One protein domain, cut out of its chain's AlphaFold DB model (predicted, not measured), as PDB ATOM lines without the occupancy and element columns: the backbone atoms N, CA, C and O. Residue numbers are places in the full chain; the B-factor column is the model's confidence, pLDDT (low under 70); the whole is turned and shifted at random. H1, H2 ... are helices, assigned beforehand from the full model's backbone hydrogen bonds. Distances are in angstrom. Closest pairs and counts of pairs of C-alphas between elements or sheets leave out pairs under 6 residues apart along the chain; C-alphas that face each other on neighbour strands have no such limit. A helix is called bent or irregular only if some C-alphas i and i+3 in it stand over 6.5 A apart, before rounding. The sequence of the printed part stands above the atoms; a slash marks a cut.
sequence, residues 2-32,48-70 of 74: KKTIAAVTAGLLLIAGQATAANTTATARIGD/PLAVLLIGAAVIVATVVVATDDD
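What this domain is: This is residues 2 to 32 and 48 to 70 of the 74 residues of an uncharacterized protein of Brevundimonas sp (UniProt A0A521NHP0). Two separate helices, H1 and H2, run in opposite directions with an open gap between them, and no part of the printed chain fills that gap. The longer one, H1, runs on into a short tail, residues 28 to 32, at one end of the longest axis. The printed part has 54 residues, 46 of them in two named helices in the order H1, H2, with no named strand; the class is all helix. The whole is extended, with a radius of gyration of the C-alphas of 16.3 A, and flat, spanning 55 by 30 by 12 A.

How they stand to each other: H1, residues 2 to 27, has the N-to-C direction (0.11, -0.19, 0.98). H2, residues 49 to 68, has the N-to-C direction (-0.10, -0.26, -0.96). H1 and H2 are apart, with no C-alpha of the one within 8 A of the other. Residues 2 to 32 and 48 to 70 stand free: none has a C-alpha 8 or more residues away along the chain within 10 A. In H2 every O i to N i+4 pair is within hydrogen-bond range; in H1 20 of 22 are.

Where its parts are: H1 begins at C-alpha 2, (7.384, 22.002, -48.698), and ends at C-alpha 27, (10.844, 14.490, -10.972), 38.6 A away. H2 measures 28.7 A from C-alpha 49 to C-alpha 68, at (-12.989, 6.394, -45.641). Neither helix is bent or irregular.

The domain as a whole: The two C-alphas farthest apart are those of Asp 32 and Asp 70, 55.1 A. Residues 33 to 47 are not printed; C-alphas 32 and 48 are 25.4 A apart across this cut, and the link from H1 to H2 runs across it. The mean pLDDT of the printed part is 76.8; residues 2, 19 to 32 and 69 to 70 are under 70.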
ATOM      1  N   LYS A   2       6.277  22.063 -49.685       69.56
ATOM      2  CA  LYS A   2       7.384  22.002 -48.698       69.56
ATOM      3  C   LYS A   2       7.203  22.913 -47.467       69.56
ATOM      4  O   LYS A   2       7.560  22.527 -46.364       69.56
ATOM      5  N   LYS A   3       6.609  24.101 -47.653       74.94
ATOM      6  CA  LYS A   3       6.332  25.069 -46.573       74.94
ATOM      7  C   LYS A   3       5.307  24.538 -45.560       74.94
ATOM      8  O   LYS A   3       5.464  24.760 -44.369       74.94
ATOM      9  N   THR A   4       4.304  23.801 -46.034       84.56
ATOM     10  CA  THR A   4       3.264  23.187 -45.198       84.56
ATOM     11  C   THR A   4       3.836  22.048 -44.364       84.56
ATOM     12  O   THR A   4       3.608  22.001 -43.164       84.56
ATOM     13  N   ILE A   5       4.651  21.184 -44.978       84.81
ATOM     14  CA  ILE A   5       5.314  20.073 -44.281       84.81
ATOM     15  C   ILE A   5       6.204  20.612 -43.157       84.81
ATOM     16  O   ILE A   5       6.079  20.173 -42.021       84.81
ATOM     17  N   ALA A   6       7.027  21.627 -43.438       82.31
ATOM     18  CA  ALA A   6       7.886  22.237 -42.424       82.31
ATOM     19  C   ALA A   6       7.091  22.838 -41.249       82.31
ATOM     20  O   ALA A   6       7.494  22.684 -40.098       82.31
ATOM     21  N   ALA A   7       5.952  23.482 -41.524       84.00
ATOM     22  CA  ALA A   7       5.089  24.046 -40.489       84.00
ATOM     23  C   ALA A   7       4.446  22.958 -39.612       84.00
ATOM     24  O   ALA A   7       4.435  23.084 -38.389       84.00
ATOM     25  N   VAL A   8       3.968  21.869 -40.223       86.38
ATOM     26  CA  VAL A   8       3.382  20.731 -39.499       86.38
ATOM     27  C   VAL A   8       4.443  20.032 -38.649       86.38
ATOM     28  O   VAL A   8       4.219  19.807 -37.463       86.38
ATOM     29  N   THR A   9       5.628  19.762 -39.200       82.06
ATOM     30  CA  THR A   9       6.734  19.158 -38.445       82.06
ATOM     31  C   THR A   9       7.171  20.047 -37.280       82.06
ATOM     32  O   THR A   9       7.346  19.546 -36.174       82.06
ATOM     33  N   ALA A  10       7.293  21.362 -37.483       84.69
ATOM     34  CA  ALA A  10       7.631  22.292 -36.406       84.69
ATOM     35  C   ALA A  10       6.556  22.325 -35.304       84.69
ATOM     36  O   ALA A  10       6.894  22.331 -34.121       84.69
ATOM     37  N   GLY A  11       5.272  22.288 -35.679       86.25
ATOM     38  CA  GLY A  11       4.159  22.208 -34.730       86.25
ATOM     39  C   GLY A  11       4.176  20.917 -33.908       86.25
ATOM     40  O   GLY A  11       4.055  20.962 -32.685       86.25
ATOM     41  N   LEU A  12       4.408  19.774 -34.557       87.44
ATOM     42  CA  LEU A  12       4.512  18.480 -33.878       87.44
ATOM     43  C   LEU A  12       5.734  18.412 -32.949       87.44
ATOM     44  O   LEU A  12       5.618  17.930 -31.823       87.44
ATOM     45  N   LEU A  13       6.882  18.952 -33.373       85.31
ATOM     46  CA  LEU A  13       8.086  19.037 -32.537       85.31
ATOM     47  C   LEU A  13       7.880  19.946 -31.316       85.31
ATOM     48  O   LEU A  13       8.371  19.631 -30.233       85.31
ATOM     49  N   LEU A  14       7.125  21.041 -31.457       85.38
ATOM     50  CA  LEU A  14       6.777  21.915 -30.337       85.38
ATOM     51  C   LEU A  14       5.895  21.192 -29.309       85.38
ATOM     52  O   LEU A  14       6.189  21.248 -28.115       85.38
ATOM     53  N   ILE A  15       4.855  20.488 -29.764       83.31
ATOM     54  CA  ILE A  15       3.956  19.709 -28.895       83.31
ATOM     55  C   ILE A  15       4.740  18.602 -28.174       83.31
ATOM     56  O   ILE A  15       4.615  18.452 -26.957       83.31
ATOM     57  N   ALA A  16       5.613  17.890 -28.892       76.31
ATOM     58  CA  ALA A  16       6.500  16.884 -28.309       76.31
ATOM     59  C   ALA A  16       7.444  17.486 -27.247       76.31
ATOM     60  O   ALA A  16       7.642  16.896 -26.184       76.31
ATOM     61  N   GLY A  17       7.968  18.691 -27.500       74.50
ATOM     62  CA  GLY A  17       8.787  19.462 -26.561       74.50
ATOM     63  C   GLY A  17       8.060  19.830 -25.260       74.50
ATOM     64  O   GLY A  17       8.643  19.753 -24.179       74.50
ATOM     65  N   GLN A  18       6.774  20.186 -25.337       74.75
ATOM     66  CA  GLN A  18       5.972  20.479 -24.142       74.75
ATOM     67  C   GLN A  18       5.681  19.214 -23.320       74.75
ATOM     68  O   GLN A  18       5.761  19.251 -22.091       74.75
ATOM     69  N   ALA A  19       5.419  18.083 -23.982       66.44
ATOM     70  CA  ALA A  19       5.179  16.802 -23.315       66.44
ATOM     71  C   ALA A  19       6.410  16.304 -22.528       66.44
ATOM     72  O   ALA A  19       6.282  15.872 -21.383       66.44
ATOM     73  N   THR A  20       7.618  16.425 -23.093       66.75
ATOM     74  CA  THR A  20       8.860  16.027 -22.396       66.75
ATOM     75  C   THR A  20       9.204  16.947 -21.214       66.75
ATOM     76  O   THR A  20       9.607  16.478 -20.146       66.75
ATOM     77  N   ALA A  21       8.972  18.259 -21.341       60.56
ATOM     78  CA  ALA A  21       9.248  19.224 -20.272       60.56
ATOM     79  C   ALA A  21       8.297  19.077 -19.068       60.56
ATOM     80  O   ALA A  21       8.727  19.209 -17.912       60.56
ATOM     81  N   ALA A  22       7.024  18.752 -19.317       60.09
ATOM     82  CA  ALA A  22       6.059  18.435 -18.265       60.09
ATOM     83  C   ALA A  22       6.502  17.218 -17.430       60.09
ATOM     84  O   ALA A  22       6.364  17.227 -16.207       60.09
ATOM     85  N   ASN A  23       7.123  16.223 -18.071       59.34
ATOM     86  CA  ASN A  23       7.580  15.002 -17.408       59.34
ATOM     87  C   ASN A  23       8.837  15.221 -16.535       59.34
ATOM     88  O   ASN A  23       9.007  14.587 -15.493       59.34
ATOM     89  N   THR A  24       9.714  16.156 -16.917       59.03
ATOM     90  CA  THR A  24      10.972  16.418 -16.185       59.03
ATOM     91  C   THR A  24      10.779  17.294 -14.938       59.03
ATOM     92  O   THR A  24      11.487  17.147 -13.941       59.03
ATOM     93  N   THR A  25       9.778  18.183 -14.947       54.09
ATOM     94  CA  THR A  25       9.561  19.149 -13.851       54.09
ATOM     95  C   THR A  25       8.954  18.494 -12.602       54.09
ATOM     96  O   THR A  25       9.198  18.951 -11.484       54.09
ATOM     97  N   ALA A  26       8.225  17.385 -12.764       51.84
ATOM     98  CA  ALA A  26       7.667  16.612 -11.652       51.84
ATOM     99  C   ALA A  26       8.733  15.798 -10.885       51.84
ATOM    100  O   ALA A  26       8.624  15.631  -9.673       51.84
ATOM    101  N   THR A  27       9.803  15.358 -11.557       53.78
ATOM    102  CA  THR A  27      10.844  14.490 -10.972       53.78
ATOM    103  C   THR A  27      11.808  15.239 -10.042       53.78
ATOM    104  O   THR A  27      12.242  14.699  -9.024       53.78
ATOM    105  N   ALA A  28      12.115  16.510 -10.323       53.84
ATOM    106  CA  ALA A  28      13.148  17.250  -9.589       53.84
ATOM    107  C   ALA A  28      12.771  17.627  -8.138       53.84
ATOM    108  O   ALA A  28      13.644  18.020  -7.369       53.84
ATOM    109  N   ARG A  29      11.495  17.515  -7.739       56.62
ATOM    110  CA  ARG A  29      11.025  17.880  -6.383       56.62
ATOM    111  C   ARG A  29      10.729  16.692  -5.462       56.62
ATOM    112  O   ARG A  29      10.324  16.907  -4.324       56.62
ATOM    113  N   ILE A  30      10.933  15.462  -5.933       56.16
ATOM    114  CA  ILE A  30      10.602  14.230  -5.192       56.16
ATOM    115  C   ILE A  30      11.859  13.587  -4.572       56.16
ATOM    116  O   ILE A  30      11.762  12.874  -3.577       56.16
ATOM    117  N   GLY A  31      13.058  13.911  -5.073       54.41
ATOM    118  CA  GLY A  31      14.328  13.303  -4.643       54.41
ATOM    119  C   GLY A  31      14.794  13.594  -3.207       54.41
ATOM    120  O   GLY A  31      15.736  12.952  -2.757       54.41
ATOM    121  N   ASP A  32      14.152  14.513  -2.477       63.81
ATOM    122  CA  ASP A  32      14.508  14.841  -1.081       63.81
ATOM    123  C   ASP A  32      13.663  14.082  -0.033       63.81
ATOM    124  O   ASP A  32      13.917  14.156   1.167       63.81
ATOM    125  N   PRO A  48      -4.145  13.889 -16.972       83.94
ATOM    126  CA  PRO A  48      -5.563  14.107 -16.708       83.94
ATOM    127  C   PRO A  48      -6.429  13.229 -17.619       83.94
ATOM    128  O   PRO A  48      -6.195  13.176 -18.826       83.94
ATOM    129  N   LEU A  49      -7.480  12.605 -17.075       84.12
ATOM    130  CA  LEU A  49      -8.387  11.737 -17.846       84.12
ATOM    131  C   LEU A  49      -8.953  12.432 -19.093       84.12
ATOM    132  O   LEU A  49      -9.073  11.814 -20.144       84.12
ATOM    133  N   ALA A  50      -9.235  13.735 -19.004       81.25
ATOM    134  CA  ALA A  50      -9.686  14.529 -20.143       81.25
ATOM    135  C   ALA A  50      -8.678  14.523 -21.306       81.25
ATOM    136  O   ALA A  50      -9.079  14.431 -22.461       81.25
ATOM    137  N   VAL A  51      -7.375  14.570 -21.013       85.19
ATOM    138  CA  VAL A  51      -6.314  14.544 -22.031       85.19
ATOM    139  C   VAL A  51      -6.257  13.180 -22.715       85.19
ATOM    140  O   VAL A  51      -6.136  13.127 -23.936       85.19
ATOM    141  N   LEU A  52      -6.414  12.087 -21.962       85.69
ATOM    142  CA  LEU A  52      -6.468  10.738 -22.535       85.69
ATOM    143  C   LEU A  52      -7.686  10.553 -23.441       85.69
ATOM    144  O   LEU A  52      -7.556  10.027 -24.543       85.69
ATOM    145  N   LEU A  53      -8.855  11.029 -23.008       88.12
ATOM    146  CA  LEU A  53     -10.085  10.940 -23.795       88.12
ATOM    147  C   LEU A  53     -10.001  11.764 -25.082       88.12
ATOM    148  O   LEU A  53     -10.373  11.273 -26.147       88.12
ATOM    149  N   ILE A  54      -9.479  12.991 -25.004       89.69
ATOM    150  CA  ILE A  54      -9.294  13.845 -26.183       89.69
ATOM    151  C   ILE A  54      -8.258  13.226 -27.127       89.69
ATOM    152  O   ILE A  54      -8.514  13.126 -28.324       89.69
ATOM    153  N   GLY A  55      -7.117  12.765 -26.607       87.38
ATOM    154  CA  GLY A  55      -6.079  12.113 -27.407       87.38
ATOM    155  C   GLY A  55      -6.594  10.867 -28.130       87.38
ATOM    156  O   GLY A  55      -6.385  10.726 -29.333       87.38
ATOM    157  N   ALA A  56      -7.336  10.006 -27.429       90.56
ATOM    158  CA  ALA A  56      -7.957   8.823 -28.017       90.56
ATOM    159  C   ALA A  56      -8.987   9.188 -29.099       90.56
ATOM    160  O   ALA A  56      -8.968   8.600 -30.179       90.56
ATOM    161  N   ALA A  57      -9.844  10.183 -28.848       88.56
ATOM    162  CA  ALA A  57     -10.836  10.638 -29.822       88.56
ATOM    163  C   ALA A  57     -10.187  11.176 -31.105       88.56
ATOM    164  O   ALA A  57     -10.651  10.872 -32.202       88.56
ATOM    165  N   VAL A  58      -9.088  11.927 -30.976       94.00
ATOM    166  CA  VAL A  58      -8.320  12.420 -32.127       94.00
ATOM    167  C   VAL A  58      -7.744  11.254 -32.929       94.00
ATOM    168  O   VAL A  58      -7.923  11.227 -34.143       94.00
ATOM    169  N   ILE A  59      -7.119  10.266 -32.279       93.19
ATOM    170  CA  ILE A  59      -6.569   9.087 -32.969       93.19
ATOM    171  C   ILE A  59      -7.672   8.351 -33.740       93.19
ATOM    172  O   ILE A  59      -7.520   8.102 -34.935       93.19
ATOM    173  N   VAL A  60      -8.804   8.064 -33.094       91.38
ATOM    174  CA  VAL A  60      -9.938   7.383 -33.740       91.38
ATOM    175  C   VAL A  60     -10.444   8.179 -34.942       91.38
ATOM    176  O   VAL A  60     -10.591   7.614 -36.023       91.38
ATOM    177  N   ALA A  61     -10.647   9.490 -34.794       89.75
ATOM    178  CA  ALA A  61     -11.103  10.343 -35.888       89.75
ATOM    179  C   ALA A  61     -10.121  10.339 -37.072       89.75
ATOM    180  O   ALA A  61     -10.553  10.252 -38.220       89.75
ATOM    181  N   THR A  62      -8.808  10.375 -36.808       88.38
ATOM    182  CA  THR A  62      -7.802  10.304 -37.880       88.38
ATOM    183  C   THR A  62      -7.810   8.968 -38.614       88.38
ATOM    184  O   THR A  62      -7.687   8.962 -39.835       88.38
ATOM    185  N   VAL A  63      -7.993   7.851 -37.903       89.00
ATOM    186  CA  VAL A  63      -8.073   6.517 -38.516       89.00
ATOM    187  C   VAL A  63      -9.320   6.393 -39.387       89.00
ATOM    188  O   VAL A  63      -9.223   5.891 -40.503       89.00
ATOM    189  N   VAL A  64     -10.470   6.877 -38.906       88.31
ATOM    190  CA  VAL A  64     -11.727   6.859 -39.672       88.31
ATOM    191  C   VAL A  64     -11.570   7.649 -40.968       88.31
ATOM    192  O   VAL A  64     -11.793   7.088 -42.032       88.31
ATOM    193  N   VAL A  65     -11.102   8.898 -40.893       86.38
ATOM    194  CA  VAL A  65     -10.881   9.738 -42.085       86.38
ATOM    195  C   VAL A  65      -9.907   9.083 -43.065       86.38
ATOM    196  O   VAL A  65     -10.164   9.078 -44.260       86.38
ATOM    197  N   ALA A  66      -8.811   8.504 -42.570       83.19
ATOM    198  CA  ALA A  66      -7.829   7.841 -43.424       83.19
ATOM    199  C   ALA A  66      -8.352   6.552 -44.084       83.19
ATOM    200  O   ALA A  66      -7.813   6.149 -45.107       83.19
ATOM    201  N   THR A  67      -9.358   5.894 -43.500       82.25
ATOM    202  CA  THR A  67      -9.934   4.648 -44.044       82.25
ATOM    203  C   THR A  67     -11.095   4.923 -45.006       82.25
ATOM    204  O   THR A  67     -11.289   4.165 -45.952       82.25
ATOM    205  N   ASP A  68     -11.858   5.997 -44.785       73.19
ATOM    206  CA  ASP A  68     -12.989   6.394 -45.641       73.19
ATOM    207  C   ASP A  68     -12.506   6.934 -47.005       73.19
ATOM    208  O   ASP A  68     -13.077   6.600 -48.038       73.19
ATOM    209  N   ASP A  69     -11.395   7.687 -47.025       60.59
ATOM    210  CA  ASP A  69     -10.807   8.293 -48.241       60.59
ATOM    211  C   ASP A  69     -10.290   7.251 -49.262       60.59
ATOM    212  O   ASP A  69     -10.223   7.526 -50.455       60.59
ATOM    213  N   ASP A  70      -9.965   6.027 -48.824       59.41
ATOM    214  CA  ASP A  70      -9.458   4.945 -49.694       59.41
ATOM    215  C   ASP A  70     -10.593   4.117 -50.347       59.41
ATOM    216  O   ASP A  70     -10.338   3.225 -51.157       59.41
TER     217      ASP A  70